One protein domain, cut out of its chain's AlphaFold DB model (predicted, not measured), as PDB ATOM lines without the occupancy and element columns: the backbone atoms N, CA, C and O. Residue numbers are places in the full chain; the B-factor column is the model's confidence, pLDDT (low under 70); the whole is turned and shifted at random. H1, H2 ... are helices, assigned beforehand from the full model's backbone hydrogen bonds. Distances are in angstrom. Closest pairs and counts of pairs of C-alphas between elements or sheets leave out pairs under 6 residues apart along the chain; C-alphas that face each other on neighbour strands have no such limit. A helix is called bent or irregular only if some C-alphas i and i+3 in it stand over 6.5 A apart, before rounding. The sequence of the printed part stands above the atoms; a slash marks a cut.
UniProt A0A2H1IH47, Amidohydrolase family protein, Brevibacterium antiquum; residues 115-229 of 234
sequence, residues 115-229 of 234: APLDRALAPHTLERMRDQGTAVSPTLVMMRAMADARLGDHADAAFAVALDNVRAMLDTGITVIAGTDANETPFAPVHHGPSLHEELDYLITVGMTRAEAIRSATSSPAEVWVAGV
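Overview. This is residues 115 to 229 of the 234 residues of the protein "Amidohydrolase family protein" of Brevibacterium antiquum (UniProt A0A2H1IH47). A long bent helix, H2, folds back on itself so that its arms H2a and H2b lie side by side, and H3 crosses over both of them. H4 packs on H3 and leads into H5, while H1 lies close to H2b; H5 and H1 have the centres farthest from the mean of the C-alphas, at 17.1 and 16.4 A. The printed part has 115 residues with five named helices, in the order H1 to H5, and no named strand: the class is all helix. It is compact, with a radius of gyration of the C-alphas of 14.0 A, and rounded, spanning 38 by 32 by 26 A.

Along the chain. Start at residue 115 and read on to H1, residues 123 to 132, which begins at C-alpha 123 at (-26.178, 16.137, 96.907) and is 14.3 A long. Next comes H2, residues 140 to 171, assigned as one helix by its hydrogen bonds but bent: C-alphas 150 and 153 are 9.5 A apart. Find its arm H2a at residues 140 to 150, 15.1 A long, and its arm H2b at residues 153 to 171, from C-alpha 153 at (-22.741, 7.024, 70.299), 29.2 A long. H2b is itself irregular, with C-alphas 153 and 156 7.3 A apart. Further on are H3, residues 194 to 206, 19.2 A; H4, residues 210 to 216, 9.9 A; and H5, residues 219 to 229, 15.6 A, ending at C-alpha 229 at (-29.756, -9.675, 110.285).

Arrangement. H1 is close to H2b but not clearly touching it, the closest C-alphas being those of Leu 126 and Met 169, 6.5 A apart. H2a and H2b touch at a shallow tilt of 23 degrees, opposite ways; look at Ala 147 and Ala 155, their closest C-alphas, 4.5 A apart. H3 touches H2a, about perpendicular at 83 degrees, with the C-alphas of Val 141 and Glu 199 closest at 5.6 A. With residues 202 to 206 alone H3 touches residues 163 to 167 of H2b, only just about perpendicular at 70.1 degrees; the closest C-alphas are those of Arg 167 and Val 206, 5.2 A apart. With residues 200 to 204 alone H3 touches H4 at a steep tilt of 65 degrees, opposite ways, the C-alphas of Leu 200 and Ala 213 being closest at 5.6 A. The helix packing is mostly crossed, at large angles between helices that touch. H4 and H5 meet only through their link; H1 and H5 are apart. Every O i to N i+4 pair is within hydrogen-bond range in H1, H2a, H3 and H4, against 14 of 15 in H2b and 6 of 7 in H5.

Size, cuts and confidence. The C-alphas farthest apart are those of Asp 153 and Val 229, at 43.9 A. The printed part has no cut. Between H2 and H3 you pass a long link, residues 172 to 193; the links from H3 to H4 and from H4 to H5 are tight. The mean pLDDT of the printed part is 95.8, and confidence is low, under 70, at residues 227 to 229.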
ATOM      1  N   ALA A 115     -25.514   1.702  89.262       98.44
ATOM      2  CA  ALA A 115     -25.095   3.103  89.122       98.44
ATOM      3  C   ALA A 115     -25.925   3.821  88.035       98.44
ATOM      4  O   ALA A 115     -25.950   3.335  86.905       98.44
ATOM      5  N   PRO A 116     -26.577   4.971  88.307       98.00
ATOM      6  CA  PRO A 116     -27.395   5.650  87.303       98.00
ATOM      7  C   PRO A 116     -26.585   6.155  86.108       98.00
ATOM      8  O   PRO A 116     -25.529   6.765  86.285       98.00
ATOM      9  N   LEU A 117     -27.128   5.947  84.905       97.56
ATOM     10  CA  LEU A 117     -26.578   6.444  83.635       97.56
ATOM     11  C   LEU A 117     -27.207   7.774  83.186       97.56
ATOM     12  O   LEU A 117     -26.666   8.442  82.308       97.56
ATOM     13  N   ASP A 118     -28.374   8.129  83.729       97.00
ATOM     14  CA  ASP A 118     -29.219   9.212  83.221       97.00
ATOM     15  C   ASP A 118     -28.723  10.601  83.635       97.00
ATOM     16  O   ASP A 118     -28.685  11.522  82.817       97.00
ATOM     17  N   ARG A 119     -28.349  10.771  84.908       97.62
ATOM     18  CA  ARG A 119     -27.835  12.036  85.449       97.62
ATOM     19  C   ARG A 119     -27.072  11.836  86.753       97.62
ATOM     20  O   ARG A 119     -27.144  10.787  87.394       97.62
ATOM     21  N   ALA A 120     -26.371  12.890  87.159       98.50
ATOM     22  CA  ALA A 120     -25.737  12.952  88.466       98.50
ATOM     23  C   ALA A 120     -26.782  12.859  89.593       98.50
ATOM     24  O   ALA A 120     -27.836  13.505  89.528       98.50
ATOM     25  N   LEU A 121     -26.465  12.100  90.639       98.62
ATOM     26  CA  LEU A 121     -27.210  12.111  91.889       98.62
ATOM     27  C   LEU A 121     -27.106  13.491  92.532       98.62
ATOM     28  O   LEU A 121     -26.041  14.112  92.573       98.62
ATOM     29  N   ALA A 122     -28.229  13.980  93.046       98.44
ATOM     30  CA  ALA A 122     -28.236  15.250  93.742       98.44
ATOM     31  C   ALA A 122     -27.512  15.118  95.100       98.44
ATOM     32  O   ALA A 122     -27.593  14.062  95.732       98.44
ATOM     33  N   PRO A 123     -26.867  16.186  95.614       98.50
ATOM     34  CA  PRO A 123     -26.178  16.137  96.907       98.50
ATOM     35  C   PRO A 123     -27.064  15.642  98.056       98.50
ATOM     36  O   PRO A 123     -26.635  14.819  98.857       98.50
ATOM     37  N   HIS A 124     -28.331  16.065  98.083       98.19
ATOM     38  CA  HIS A 124     -29.284  15.619  99.100       98.19
ATOM     39  C   HIS A 124     -29.580  14.109  99.023       98.19
ATOM     40  O   HIS A 124     -29.802  13.483 100.054       98.19
ATOM     41  N   THR A 125     -29.556  13.497  97.833       98.69
ATOM     42  CA  THR A 125     -29.707  12.042  97.666       98.69
ATOM     43  C   THR A 125     -28.518  11.309  98.294       98.69
ATOM     44  O   THR A 125     -28.710  10.353  99.042       98.69
ATOM     45  N   LEU A 126     -27.291  11.794  98.069       98.75
ATOM     46  CA  LEU A 126     -26.070  11.227  98.659       98.75
ATOM     47  C   LEU A 126     -26.049  11.370 100.191       98.75
ATOM     48  O   LEU A 126     -25.709  10.425 100.903       98.75
ATOM     49  N   GLU A 127     -26.457  12.531 100.708       98.50
ATOM     50  CA  GLU A 127     -26.598  12.770 102.150       98.50
ATOM     51  C   GLU A 127     -27.603  11.801 102.779       98.50
ATOM     52  O   GLU A 127     -27.296  11.181 103.796       98.50
ATOM     53  N   ARG A 128     -28.761  11.591 102.138       98.25
ATOM     54  CA  ARG A 128     -29.760  10.614 102.591       98.25
ATOM     55  C   ARG A 128     -29.213   9.192 102.618       98.25
ATOM     56  O   ARG A 128     -29.412   8.511 103.617       98.25
ATOM     57  N   MET A 129     -28.515   8.750 101.567       98.31
ATOM     58  CA  MET A 129     -27.893   7.416 101.535       98.31
ATOM     59  C   MET A 129     -26.944   7.219 102.722       98.31
ATOM     60  O   MET A 129     -27.020   6.206 103.417       98.31
ATOM     61  N   ARG A 130     -26.077   8.205 102.985       97.81
ATOM     62  CA  ARG A 130     -25.147   8.172 104.120       97.81
ATOM     63  C   ARG A 130     -25.889   8.126 105.454       97.81
ATOM     64  O   ARG A 130     -25.572   7.285 106.291       97.81
ATOM     65  N   ASP A 131     -26.856   9.017 105.654       97.12
ATOM     66  CA  ASP A 131     -27.553   9.178 106.934       97.12
ATOM     67  C   ASP A 131     -28.455   7.972 107.257       97.12
ATOM     68  O   ASP A 131     -28.564   7.578 108.418       97.12
ATOM     69  N   GLN A 132     -29.051   7.342 106.238       96.19
ATOM     70  CA  GLN A 132     -29.809   6.091 106.377       96.19
ATOM     71  C   GLN A 132     -28.894   4.860 106.513       96.19
ATOM     72  O   GLN A 132     -29.326   3.813 106.993       96.19
ATOM     73  N   GLY A 133     -27.619   4.976 106.131       96.31
ATOM     74  CA  GLY A 133     -26.693   3.847 106.069       96.31
ATOM     75  C   GLY A 133     -26.995   2.881 104.922       96.31
ATOM     76  O   GLY A 133     -26.634   1.709 105.014       96.31
ATOM     77  N   THR A 134     -27.655   3.357 103.864       97.56
ATOM     78  CA  THR A 134     -27.959   2.582 102.658       97.56
ATOM     79  C   THR A 134     -26.667   2.262 101.911       97.56
ATOM     80  O   THR A 134     -25.895   3.159 101.560       97.56
ATOM     81  N   ALA A 135     -26.426   0.979 101.649       98.38
ATOM     82  CA  ALA A 135     -25.290   0.528 100.853       98.38
ATOM     83  C   ALA A 135     -25.629   0.520  99.355       98.38
ATOM     84  O   ALA A 135     -26.794   0.549  98.952       98.38
ATOM     85  N   VAL A 136     -24.604   0.446  98.508       98.62
ATOM     86  CA  VAL A 136     -24.775   0.390  97.052       98.62
ATOM     87  C   VAL A 136     -23.880  -0.671  96.420       98.62
ATOM     88  O   VAL A 136     -22.700  -0.789  96.748       98.62
ATOM     89  N   SER A 137     -24.453  -1.428  95.485       98.69
ATOM     90  CA  SER A 137     -23.732  -2.276  94.533       98.69
ATOM     91  C   SER A 137     -23.864  -1.643  93.145       98.69
ATOM     92  O   SER A 137     -24.934  -1.751  92.544       98.69
ATOM     93  N   PRO A 138     -22.833  -0.959  92.621       98.69
ATOM     94  CA  PRO A 138     -22.982  -0.126  91.430       98.69
ATOM     95  C   PRO A 138     -23.017  -0.918  90.119       98.69
ATOM     96  O   PRO A 138     -23.609  -0.437  89.153       98.69
ATOM     97  N   THR A 139     -22.416  -2.113  90.082       98.75
ATOM     98  CA  THR A 139     -22.373  -3.000  88.908       98.75
ATOM     99  C   THR A 139     -21.922  -2.265  87.647       98.75
ATOM    100  O   THR A 139     -22.580  -2.326  86.607       98.75
ATOM    101  N   LEU A 140     -20.827  -1.513  87.743       98.81
ATOM    102  CA  LEU A 140     -20.296  -0.703  86.645       98.81
ATOM    103  C   LEU A 140     -20.031  -1.540  85.388       98.81
ATOM    104  O   LEU A 140     -20.307  -1.065  84.288       98.81
ATOM    105  N   VAL A 141     -19.605  -2.797  85.527       98.50
ATOM    106  CA  VAL A 141     -19.469  -3.726  84.391       98.50
ATOM    107  C   VAL A 141     -20.796  -3.950  83.644       98.50
ATOM    108  O   VAL A 141     -20.837  -3.862  82.417       98.50
ATOM    109  N   MET A 142     -21.908  -4.140  84.361       98.44
ATOM    110  CA  MET A 142     -23.246  -4.228  83.760       98.44
ATOM    111  C   MET A 142     -23.679  -2.886  83.164       98.44
ATOM    112  O   MET A 142     -24.201  -2.840  82.052       98.44
ATOM    113  N   MET A 143     -23.429  -1.775  83.860       98.50
ATOM    114  CA  MET A 143     -23.828  -0.455  83.364       98.50
ATOM    115  C   MET A 143     -23.074  -0.064  82.089       98.50
ATOM    116  O   MET A 143     -23.668   0.563  81.210       98.50
ATOM    117  N   ARG A 144     -21.814  -0.496  81.930       98.19
ATOM    118  CA  ARG A 144     -21.076  -0.395  80.665       98.19
ATOM    119  C   ARG A 144     -21.765  -1.186  79.558       98.19
ATOM    120  O   ARG A 144     -22.080  -0.609  78.520       98.19
ATOM    121  N   ALA A 145     -22.054  -2.466  79.799       97.38
ATOM    122  CA  ALA A 145     -22.703  -3.330  78.814       97.38
ATOM    123  C   ALA A 145     -24.078  -2.785  78.383       97.38
ATOM    124  O   ALA A 145     -24.413  -2.783  77.199       97.38
ATOM    125  N   MET A 146     -24.860  -2.255  79.327       97.06
ATOM    126  CA  MET A 146     -26.151  -1.624  79.044       97.06
ATOM    127  C   MET A 146     -26.016  -0.323  78.252       97.06
ATOM    128  O   MET A 146     -26.808  -0.092  77.335       97.06
ATOM    129  N   ALA A 147     -25.023   0.511  78.571       97.56
ATOM    130  CA  ALA A 147     -24.734   1.718  77.807       97.56
ATOM    131  C   ALA A 147     -24.364   1.373  76.355       97.56
ATOM    132  O   ALA A 147     -24.960   1.930  75.434       97.56
ATOM    133  N   ASP A 148     -23.476   0.396  76.147       96.69
ATOM    134  CA  ASP A 148     -23.097  -0.095  74.815       96.69
ATOM    135  C   ASP A 148     -24.295  -0.620  74.022       96.69
ATOM    136  O   ASP A 148     -24.483  -0.282  72.853       96.69
ATOM    137  N   ALA A 149     -25.136  -1.425  74.669       95.56
ATOM    138  CA  ALA A 149     -26.245  -2.087  74.004       95.56
ATOM    139  C   ALA A 149     -27.414  -1.144  73.666       95.56
ATOM    140  O   ALA A 149     -28.189  -1.441  72.754       95.56
ATOM    141  N   ARG A 150     -27.593  -0.033  74.404       94.12
ATOM    142  CA  ARG A 150     -28.790   0.828  74.280       94.12
ATOM    143  C   ARG A 150     -28.539   2.255  73.838       94.12
ATOM    144  O   ARG A 150     -29.466   2.869  73.316       94.12
ATOM    145  N   LEU A 151     -27.348   2.800  74.065       94.81
ATOM    146  CA  LEU A 151     -27.117   4.242  73.940       94.81
ATOM    147  C   LEU A 151     -26.245   4.620  72.738       94.81
ATOM    148  O   LEU A 151     -26.126   5.808  72.440       94.81
ATOM    149  N   GLY A 152     -25.685   3.642  72.015       93.94
ATOM    150  CA  GLY A 152     -24.910   3.877  70.792       93.94
ATOM    151  C   GLY A 152     -23.792   4.898  71.018       93.94
ATOM    152  O   GLY A 152     -23.021   4.774  71.965       93.94
ATOM    153  N   ASP A 153     -23.750   5.955  70.203       96.44
ATOM    154  CA  ASP A 153     -22.741   7.024  70.299       96.44
ATOM    155  C   ASP A 153     -22.761   7.784  71.643       96.44
ATOM    156  O   ASP A 153     -21.801   8.474  71.987       96.44
ATOM    157  N   HIS A 154     -23.836   7.664  72.430       96.88
ATOM    158  CA  HIS A 154     -23.949   8.272  73.758       96.88
ATOM    159  C   HIS A 154     -23.466   7.362  74.899       96.88
ATOM    160  O   HIS A 154     -23.449   7.806  76.048       96.88
ATOM    161  N   ALA A 155     -23.060   6.120  74.610       97.88
ATOM    162  CA  ALA A 155     -22.689   5.132  75.623       97.88
ATOM    163  C   ALA A 155     -21.564   5.617  76.547       97.88
ATOM    164  O   ALA A 155     -21.689   5.532  77.767       97.88
ATOM    165  N   ASP A 156     -20.500   6.199  75.989       98.38
ATOM    166  CA  ASP A 156     -19.358   6.678  76.779       98.38
ATOM    167  C   ASP A 156     -19.727   7.851  77.691       98.38
ATOM    168  O   ASP A 156     -19.301   7.898  78.844       98.38
ATOM    169  N   ALA A 157     -20.551   8.778  77.195       98.44
ATOM    170  CA  ALA A 157     -21.003   9.923  77.976       98.44
ATOM    171  C   ALA A 157     -21.906   9.486  79.140       98.44
ATOM    172  O   ALA A 157     -21.728   9.949  80.263       98.44
ATOM    173  N   ALA A 158     -22.831   8.559  78.890       98.38
ATOM    174  CA  ALA A 158     -23.693   8.004  79.929       98.38
ATOM    175  C   ALA A 158     -22.897   7.178  80.951       98.38
ATOM    176  O   ALA A 158     -23.109   7.293  82.155       98.38
ATOM    177  N   PHE A 159     -21.928   6.382  80.495       98.75
ATOM    178  CA  PHE A 159     -21.081   5.612  81.399       98.75
ATOM    179  C   PHE A 159     -20.194   6.514  82.270       98.75
ATOM    180  O   PHE A 159     -20.015   6.230  83.452       98.75
ATOM    181  N   ALA A 160     -19.706   7.640  81.737       98.75
ATOM    182  CA  ALA A 160     -18.997   8.638  82.535       98.75
ATOM    183  C   ALA A 160     -19.866   9.189  83.684       98.75
ATOM    184  O   ALA A 160     -19.365   9.339  84.795       98.75
ATOM    185  N   VAL A 161     -21.172   9.389  83.463       98.75
ATOM    186  CA  VAL A 161     -22.116   9.774  84.530       98.75
ATOM    187  C   VAL A 161     -22.192   8.706  85.624       98.75
ATOM    188  O   VAL A 161     -22.143   9.045  86.807       98.75
ATOM    189  N   ALA A 162     -22.253   7.421  85.264       98.75
ATOM    190  CA  ALA A 162     -22.234   6.339  86.251       98.75
ATOM    191  C   ALA A 162     -20.928   6.322  87.064       98.75
ATOM    192  O   ALA A 162     -20.974   6.184  88.288       98.75
ATOM    193  N   LEU A 163     -19.773   6.519  86.419       98.88
ATOM    194  CA  LEU A 163     -18.480   6.610  87.107       98.88
ATOM    195  C   LEU A 163     -18.430   7.794  88.084       98.88
ATOM    196  O   LEU A 163     -17.983   7.631  89.223       98.88
ATOM    197  N   ASP A 164     -18.920   8.963  87.669       98.81
ATOM    198  CA  ASP A 164     -18.970  10.162  88.510       98.81
ATOM    199  C   ASP A 164     -19.932   9.992  89.693       98.81
ATOM    200  O   ASP A 164     -19.614  10.400  90.811       98.81
ATOM    201  N   ASN A 165     -21.066   9.317  89.488       98.88
ATOM    202  CA  ASN A 165     -21.992   8.962  90.562       98.88
ATOM    203  C   ASN A 165     -21.331   8.059  91.608       98.88
ATOM    204  O   ASN A 165     -21.443   8.329  92.805       98.88
ATOM    205  N   VAL A 166     -20.602   7.021  91.184       98.88
ATOM    206  CA  VAL A 166     -19.900   6.137  92.127       98.88
ATOM    207  C   VAL A 166     -18.781   6.884  92.848       98.88
ATOM    208  O   VAL A 166     -18.647   6.733  94.060       98.88
ATOM    209  N   ARG A 167     -18.024   7.750  92.161       98.88
ATOM    210  CA  ARG A 167     -17.038   8.626  92.818       98.88
ATOM    211  C   ARG A 167     -17.691   9.498  93.893       98.88
ATOM    212  O   ARG A 167     -17.207   9.524  95.019       98.88
ATOM    213  N   ALA A 168     -18.817  10.141  93.589       98.81
ATOM    214  CA  ALA A 168     -19.530  10.977  94.554       98.81
ATOM    215  C   ALA A 168     -20.037  10.176  95.770       98.81
ATOM    216  O   ALA A 168     -20.019  10.678  96.898       98.81
ATOM    217  N   MET A 169     -20.443   8.916  95.571       98.69
ATOM    218  CA  MET A 169     -20.800   8.020  96.674       98.69
ATOM    219  C   MET A 169     -19.599   7.717  97.578       98.69
ATOM    220  O   MET A 169     -19.725   7.792  98.803       98.69
ATOM    221  N   LEU A 170     -18.433   7.428  96.987       98.62
ATOM    222  CA  LEU A 170     -17.189   7.192  97.725       98.62
ATOM    223  C   LEU A 170     -16.765   8.427  98.523       98.62
ATOM    224  O   LEU A 170     -16.500   8.316  99.720       98.62
ATOM    225  N   ASP A 171     -16.784   9.604  97.895       98.56
ATOM    226  CA  ASP A 171     -16.411  10.875  98.528       98.56
ATOM    227  C   ASP A 171     -17.345  11.242  99.698       98.56
ATOM    228  O   ASP A 171     -16.932  11.905 100.652       98.56
ATOM    229  N   THR A 172     -18.598  10.774  99.661       98.50
ATOM    230  CA  THR A 172     -19.593  10.979 100.730       98.50
ATOM    231  C   THR A 172     -19.466   9.954 101.871       98.50
ATOM    232  O   THR A 172     -20.080  10.118 102.927       98.50
ATOM    233  N   GLY A 173     -18.652   8.907 101.697       97.25
ATOM    234  CA  GLY A 173     -18.477   7.834 102.679       97.25
ATOM    235  C   GLY A 173     -19.597   6.790 102.669       97.25
ATOM    236  O   GLY A 173     -19.822   6.120 103.678       97.25
ATOM    237  N   ILE A 174     -20.320   6.655 101.554       98.19
ATOM    238  CA  ILE A 174     -21.342   5.618 101.375       98.19
ATOM    239  C   ILE A 174     -20.657   4.253 101.248       98.19
ATOM    240  O   ILE A 174     -19.610   4.116 100.613       98.19
ATOM    241  N   THR A 175     -21.260   3.218 101.836       98.25
ATOM    242  CA  THR A 175     -20.736   1.851 101.723       98.25
ATOM    243  C   THR A 175     -20.979   1.311 100.315       98.25
ATOM    244  O   THR A 175     -22.111   0.996  99.949       98.25
ATOM    245  N   VAL A 176     -19.905   1.178  99.536       98.69
ATOM    246  CA  VAL A 176     -19.915   0.555  98.207       98.69
ATOM    247  C   VAL A 176     -19.431  -0.891  98.319       98.69
ATOM    248  O   VAL A 176     -18.314  -1.142  98.781       98.69
ATOM    249  N   ILE A 177     -20.252  -1.843  97.877       98.56
ATOM    250  CA  ILE A 177     -19.904  -3.268  97.791       98.56
ATOM    251  C   ILE A 177     -19.760  -3.687  96.327       98.56
ATOM    252  O   ILE A 177     -20.504  -3.227  95.463       98.56
ATOM    253  N   ALA A 178     -18.792  -4.551  96.037       98.50
ATOM    254  CA  ALA A 178     -18.581  -5.060  94.690       98.50
ATOM    255  C   ALA A 178     -19.692  -6.051  94.319       98.50
ATOM    256  O   ALA A 178     -19.950  -7.022  95.033       98.50
ATOM    257  N   GLY A 179     -20.312  -5.824  93.168       98.12
ATOM    258  CA  GLY A 179     -21.284  -6.712  92.551       98.12
ATOM    259  C   GLY A 179     -21.314  -6.435  91.057       98.12
ATOM    260  O   GLY A 179     -21.046  -5.316  90.643       98.12
ATOM    261  N   THR A 180     -21.596  -7.449  90.243       98.44
ATOM    262  CA  THR A 180     -21.383  -7.365  88.787       98.44
ATOM    263  C   THR A 180     -22.662  -7.438  87.970       98.44
ATOM    264  O   THR A 180     -22.661  -7.034  86.816       98.44
ATOM    265  N   ASP A 181     -23.738  -7.968  88.555       97.31
ATOM    266  CA  ASP A 181     -24.926  -8.422  87.824       97.31
ATOM    267  C   ASP A 181     -24.599  -9.463  86.729       97.31
ATOM    268  O   ASP A 181     -25.123  -9.440  85.614       97.31
ATOM    269  N   ALA A 182     -23.675 -10.381  87.048       97.44
ATOM    270  CA  ALA A 182     -23.273 -11.458  86.149       97.44
ATOM    271  C   ALA A 182     -24.467 -12.313  85.697       97.44
ATOM    272  O   ALA A 182     -25.269 -12.770  86.513       97.44
ATOM    273  N   ASN A 183     -24.554 -12.536  84.388       94.44
ATOM    274  CA  ASN A 183     -25.664 -13.193  83.717       94.44
ATOM    275  C   ASN A 183     -25.235 -13.734  82.337       94.44
ATOM    276  O   ASN A 183     -24.188 -13.373  81.797       94.44
ATOM    277  N   GLU A 184     -26.093 -14.556  81.735       89.56
ATOM    278  CA  GLU A 184     -25.886 -15.140  80.400       89.56
ATOM    279  C   GLU A 184     -26.817 -14.532  79.332       89.56
ATOM    280  O   GLU A 184     -27.022 -15.114  78.266       89.56
ATOM    281  N   THR A 185     -27.426 -13.371  79.603       85.56
ATOM    282  CA  THR A 185     -28.357 -12.748  78.657       85.56
ATOM    283  C   THR A 185     -27.603 -12.249  77.417       85.56
ATOM    284  O   THR A 185     -26.619 -11.520  77.546       85.56
ATOM    285  N   PRO A 186     -28.050 -12.583  76.190       86.06
ATOM    286  CA  PRO A 186     -27.321 -12.199  74.977       86.06
ATOM    287  C   PRO A 186     -27.252 -10.689  74.726       86.06
ATOM    288  O   PRO A 186     -26.387 -10.230  73.990       86.06
ATOM    289  N   PHE A 187     -28.193  -9.928  75.290       88.50
ATOM    290  CA  PHE A 187     -28.323  -8.494  75.046       88.50
ATOM    291  C   PHE A 187     -27.248  -7.664  75.768       88.50
ATOM    292  O   PHE A 187     -26.763  -6.687  75.207       88.50
ATOM    293  N   ALA A 188     -26.881  -8.054  76.991       92.00
ATOM    294  CA  ALA A 188     -25.864  -7.397  77.809       92.00
ATOM    295  C   ALA A 188     -25.151  -8.456  78.678       92.00
ATOM    296  O   ALA A 188     -25.418  -8.562  79.881       92.00
ATOM    297  N   PRO A 189     -24.298  -9.303  78.069       93.00
ATOM    298  CA  PRO A 189     -23.684 -10.419  78.774       93.00
ATOM    299  C   PRO A 189     -22.639  -9.923  79.777       93.00
ATOM    300  O   PRO A 189     -21.765  -9.129  79.436       93.00
ATOM    301  N   VAL A 190     -22.688 -10.452  81.001       97.06
ATOM    302  CA  VAL A 190     -21.691 -10.184  82.047       97.06
ATOM    303  C   VAL A 190     -21.219 -11.521  82.612       97.06
ATOM    304  O   VAL A 190     -21.936 -12.195  83.346       97.06
ATOM    305  N   HIS A 191     -20.004 -11.939  82.266       96.25
ATOM    306  CA  HIS A 191     -19.539 -13.299  82.549       96.25
ATOM    307  C   HIS A 191     -19.301 -13.570  84.042       96.25
ATOM    308  O   HIS A 191     -18.592 -12.824  84.720       96.25
ATOM    309  N   HIS A 192     -19.823 -14.690  84.548       96.50
ATOM    310  CA  HIS A 192     -19.554 -15.160  85.910       96.50
ATOM    311  C   HIS A 192     -18.055 -15.404  86.135       96.50
ATOM    312  O   HIS A 192     -17.422 -16.134  85.375       96.50
ATOM    313  N   GLY A 193     -17.498 -14.831  87.205       95.12
ATOM    314  CA  GLY A 193     -16.077 -14.941  87.550       95.12
ATOM    315  C   GLY A 193     -15.277 -13.713  87.102       95.12
ATOM    316  O   GLY A 193     -15.108 -12.810  87.922       95.12
ATOM    317  N   PRO A 194     -14.803 -13.632  85.839       96.81
ATOM    318  CA  PRO A 194     -13.946 -12.539  85.370       96.81
ATOM    319  C   PRO A 194     -14.519 -11.136  85.591       96.81
ATOM    320  O   PRO A 194     -13.772 -10.242  85.981       96.81
ATOM    321  N   SER A 195     -15.841 -10.963  85.449       98.25
ATOM    322  CA  SER A 195     -16.503  -9.662  85.635       98.25
ATOM    323  C   SER A 195     -16.277  -9.042  87.014       98.25
ATOM    324  O   SER A 195     -16.323  -7.823  87.144       98.25
ATOM    325  N   LEU A 196     -15.997  -9.844  88.051       98.50
ATOM    326  CA  LEU A 196     -15.686  -9.296  89.371       98.50
ATOM    327  C   LEU A 196     -14.365  -8.528  89.345       98.50
ATOM    328  O   LEU A 196     -14.258  -7.484  89.973       98.50
ATOM    329  N   HIS A 197     -13.369  -9.009  88.603       98.38
ATOM    330  CA  HIS A 197     -12.094  -8.309  88.467       98.38
ATOM    331  C   HIS A 197     -12.257  -6.993  87.698       98.38
ATOM    332  O   HIS A 197     -11.683  -5.987  88.101       98.38
ATOM    333  N   GLU A 198     -13.093  -6.988  86.658       98.44
ATOM    334  CA  GLU A 198     -13.430  -5.777  85.897       98.44
ATOM    335  C   GLU A 198     -14.149  -4.741  86.773       98.44
ATOM    336  O   GLU A 198     -13.786  -3.566  86.769       98.44
ATOM    337  N   GLU A 199     -15.109  -5.176  87.595       98.81
ATOM    338  CA  GLU A 199     -15.786  -4.303  88.558       98.81
ATOM    339  C   GLU A 199     -14.795  -3.682  89.551       98.81
ATOM    340  O   GLU A 199     -14.843  -2.481  89.815       98.81
ATOM    341  N   LEU A 200     -13.853  -4.472  90.075       98.81
ATOM    342  CA  LEU A 200     -12.822  -3.968  90.985       98.81
ATOM    343  C   LEU A 200     -11.903  -2.940  90.314       98.81
ATOM    344  O   LEU A 200     -11.545  -1.945  90.949       98.81
ATOM    345  N   ASP A 201     -11.548  -3.139  89.045       98.75
ATOM    346  CA  ASP A 201     -10.749  -2.176  88.283       98.75
ATOM    347  C   ASP A 201     -11.517  -0.865  88.041       98.75
ATOM    348  O   ASP A 201     -10.940   0.224  88.166       98.75
ATOM    349  N   TYR A 202     -12.828  -0.928  87.786       98.81
ATOM    350  CA  TYR A 202     -13.664   0.272  87.733       98.81
ATOM    351  C   TYR A 202     -13.724   0.996  89.079       98.81
ATOM    352  O   TYR A 202     -13.525   2.211  89.118       98.81
ATOM    353  N   LEU A 203     -13.923   0.271  90.185       98.88
ATOM    354  CA  LEU A 203     -13.945   0.858  91.529       98.88
ATOM    355  C   LEU A 203     -12.619   1.556  91.878       98.88
ATOM    356  O   LEU A 203     -12.621   2.641  92.464       98.88
ATOM    357  N   ILE A 204     -11.483   0.986  91.460       98.81
ATOM    358  CA  ILE A 204     -10.169   1.633  91.589       98.81
ATOM    359  C   ILE A 204     -10.100   2.903  90.734       98.81
ATOM    360  O   ILE A 204      -9.637   3.945  91.199       98.81
ATOM    361  N   THR A 205     -10.593   2.841  89.496       98.44
ATOM    362  CA  THR A 205     -10.587   3.969  88.551       98.44
ATOM    363  C   THR A 205     -11.368   5.176  89.083       98.44
ATOM    364  O   THR A 205     -10.960   6.325  88.883       98.44
ATOM    365  N   VAL A 206     -12.472   4.937  89.796       98.00
ATOM    366  CA  VAL A 206     -13.312   6.008  90.358       98.00
ATOM    367  C   VAL A 206     -12.834   6.529  91.713       98.00
ATOM    368  O   VAL A 206     -13.272   7.603  92.117       98.00
ATOM    369  N   GLY A 207     -11.868   5.876  92.366       97.81
ATOM    370  CA  GLY A 207     -11.182   6.452  93.530       97.81
ATOM    371  C   GLY A 207     -10.791   5.480  94.638       97.81
ATOM    372  O   GLY A 207     -10.084   5.896  95.553       97.81
ATOM    373  N   MET A 208     -11.192   4.205  94.580       98.69
ATOM    374  CA  MET A 208     -10.755   3.236  95.587       98.69
ATOM    375  C   MET A 208      -9.255   2.937  95.469       98.69
ATOM    376  O   MET A 208      -8.700   2.690  94.399       98.69
ATOM    377  N   THR A 209      -8.582   2.830  96.608       98.62
ATOM    378  CA  THR A 209      -7.313   2.111  96.702       98.62
ATOM    379  C   THR A 209      -7.530   0.619  96.425       98.62
ATOM    380  O   THR A 209      -8.607   0.063  96.637       98.62
ATOM    381  N   ARG A 210      -6.466  -0.100  96.045       98.44
ATOM    382  CA  ARG A 210      -6.524  -1.566  95.868       98.44
ATOM    383  C   ARG A 210      -7.024  -2.296  97.120       98.44
ATOM    384  O   ARG A 210      -7.711  -3.305  97.015       98.44
ATOM    385  N   ALA A 211      -6.679  -1.791  98.306       98.56
ATOM    386  CA  ALA A 211      -7.132  -2.372  99.564       98.56
ATOM    387  C   ALA A 211      -8.633  -2.133  99.801       98.56
ATOM    388  O   ALA A 211      -9.302  -3.016 100.328       98.56
ATOM    389  N   GLU A 212      -9.165  -0.970  99.413       98.56
ATOM    390  CA  GLU A 212     -10.608  -0.681  99.454       98.56
ATOM    391  C   GLU A 212     -11.380  -1.552  98.473       98.56
ATOM    392  O   GLU A 212     -12.378  -2.142  98.870       98.56
ATOM    393  N   ALA A 213     -10.868  -1.733  97.255       98.62
ATOM    394  CA  ALA A 213     -11.461  -2.635  96.271       98.62
ATOM    395  C   ALA A 213     -11.523  -4.089  96.789       98.62
ATOM    396  O   ALA A 213     -12.544  -4.758  96.688       98.62
ATOM    397  N   ILE A 214     -10.469  -4.585  97.449       98.50
ATOM    398  CA  ILE A 214     -10.522  -5.915  98.083       98.50
ATOM    399  C   ILE A 214     -11.562  -5.944  99.213       98.50
ATOM    400  O   ILE A 214     -12.312  -6.915  99.331       98.50
ATOM    401  N   ARG A 215     -11.643  -4.894 100.041       98.50
ATOM    402  CA  ARG A 215     -12.649  -4.806 101.113       98.50
ATOM    403  C   ARG A 215     -14.075  -4.747 100.575       98.50
ATOM    404  O   ARG A 215     -14.953  -5.340 101.202       98.50
ATOM    405  N   SER A 216     -14.328  -4.085  99.447       98.50
ATOM    406  CA  SER A 216     -15.664  -4.019  98.837       98.50
ATOM    407  C   SER A 216     -16.133  -5.379  98.311       98.50
ATOM    408  O   SER A 216     -17.333  -5.609  98.231       98.50
ATOM    409  N   ALA A 217     -15.215  -6.313  98.038       98.00
ATOM    410  CA  ALA A 217     -15.522  -7.699  97.675       98.00
ATOM    411  C   ALA A 217     -15.421  -8.704  98.843       98.00
ATOM    412  O   ALA A 217     -15.608  -9.901  98.632       98.00
ATOM    413  N   THR A 218     -15.101  -8.259 100.065       96.81
ATOM    414  CA  THR A 218     -14.877  -9.154 101.218       96.81
ATOM    415  C   THR A 218     -15.562  -8.667 102.497       96.81
ATOM    416  O   THR A 218     -16.706  -9.037 102.755       96.81
ATOM    417  N   SER A 219     -14.892  -7.852 103.315       96.56
ATOM    418  CA  SER A 219     -15.401  -7.448 104.633       96.56
ATOM    419  C   SER A 219     -16.653  -6.582 104.541       96.56
ATOM    420  O   SER A 219     -17.576  -6.780 105.319       96.56
ATOM    421  N   SER A 220     -16.723  -5.672 103.569       96.44
ATOM    422  CA  SER A 220     -17.852  -4.740 103.426       96.44
ATOM    423  C   SER A 220     -19.165  -5.461 103.096       96.44
ATOM    424  O   SER A 220     -20.140  -5.249 103.811       96.44
ATOM    425  N   PRO A 221     -19.233  -6.366 102.094       94.88
ATOM    426  CA  PRO A 221     -20.437  -7.158 101.882       94.88
ATOM    427  C   PRO A 221     -20.724  -8.065 103.079       94.88
ATOM    428  O   PRO A 221     -21.878  -8.162 103.475       94.88
ATOM    429  N   ALA A 222     -19.717  -8.674 103.718       92.50
ATOM    430  CA  ALA A 222     -19.959  -9.455 104.934       92.50
ATOM    431  C   ALA A 222     -20.638  -8.613 106.029       92.50
ATOM    432  O   ALA A 222     -21.612  -9.065 106.621       92.50
ATOM    433  N   GLU A 223     -20.189  -7.379 106.255       91.00
ATOM    434  CA  GLU A 223     -20.822  -6.443 107.183       91.00
ATOM    435  C   GLU A 223     -22.240  -6.071 106.748       91.00
ATOM    436  O   GLU A 223     -23.145  -6.167 107.567       91.00
ATOM    437  N   VAL A 224     -22.473  -5.725 105.478       92.38
ATOM    438  CA  VAL A 224     -23.816  -5.395 104.964       92.38
ATOM    439  C   VAL A 224     -24.780  -6.568 105.163       92.38
ATOM    440  O   VAL A 224     -25.842  -6.406 105.766       92.38
ATOM    441  N   TRP A 225     -24.392  -7.769 104.733       87.25
ATOM    442  CA  TRP A 225     -25.247  -8.954 104.783       87.25
ATOM    443  C   TRP A 225     -25.450  -9.492 106.210       87.25
ATOM    444  O   TRP A 225     -26.513 -10.032 106.509       87.25
ATOM    445  N   VAL A 226     -24.468  -9.340 107.109       73.38
ATOM    446  CA  VAL A 226     -24.552  -9.804 108.512       73.38
ATOM    447  C   VAL A 226     -25.200  -8.759 109.433       73.38
ATOM    448  O   VAL A 226     -25.984  -9.117 110.316       73.38
ATOM    449  N   ALA A 227     -24.921  -7.466 109.244       60.50
ATOM    450  CA  ALA A 227     -25.487  -6.395 110.069       60.50
ATOM    451  C   ALA A 227     -26.991  -6.216 109.829       60.50
ATOM    452  O   ALA A 227     -27.718  -5.929 110.781       60.50
ATOM    453  N   GLY A 228     -27.480  -6.467 108.612       54.44
ATOM    454  CA  GLY A 228     -28.915  -6.475 108.327       54.44
ATOM    455  C   GLY A 228     -29.709  -7.488 109.148       54.44
ATOM    456  O   GLY A 228     -30.784  -7.184 109.649       54.44
ATOM    457  N   VAL A 229     -29.134  -8.660 109.415       47.75
ATOM    458  CA  VAL A 229     -29.756  -9.675 110.285       47.75
ATOM    459  C   VAL A 229     -29.848  -9.198 111.745       47.75
ATOM    460  O   VAL A 229     -30.683  -9.690 112.503       47.75
TER     461      VAL A 229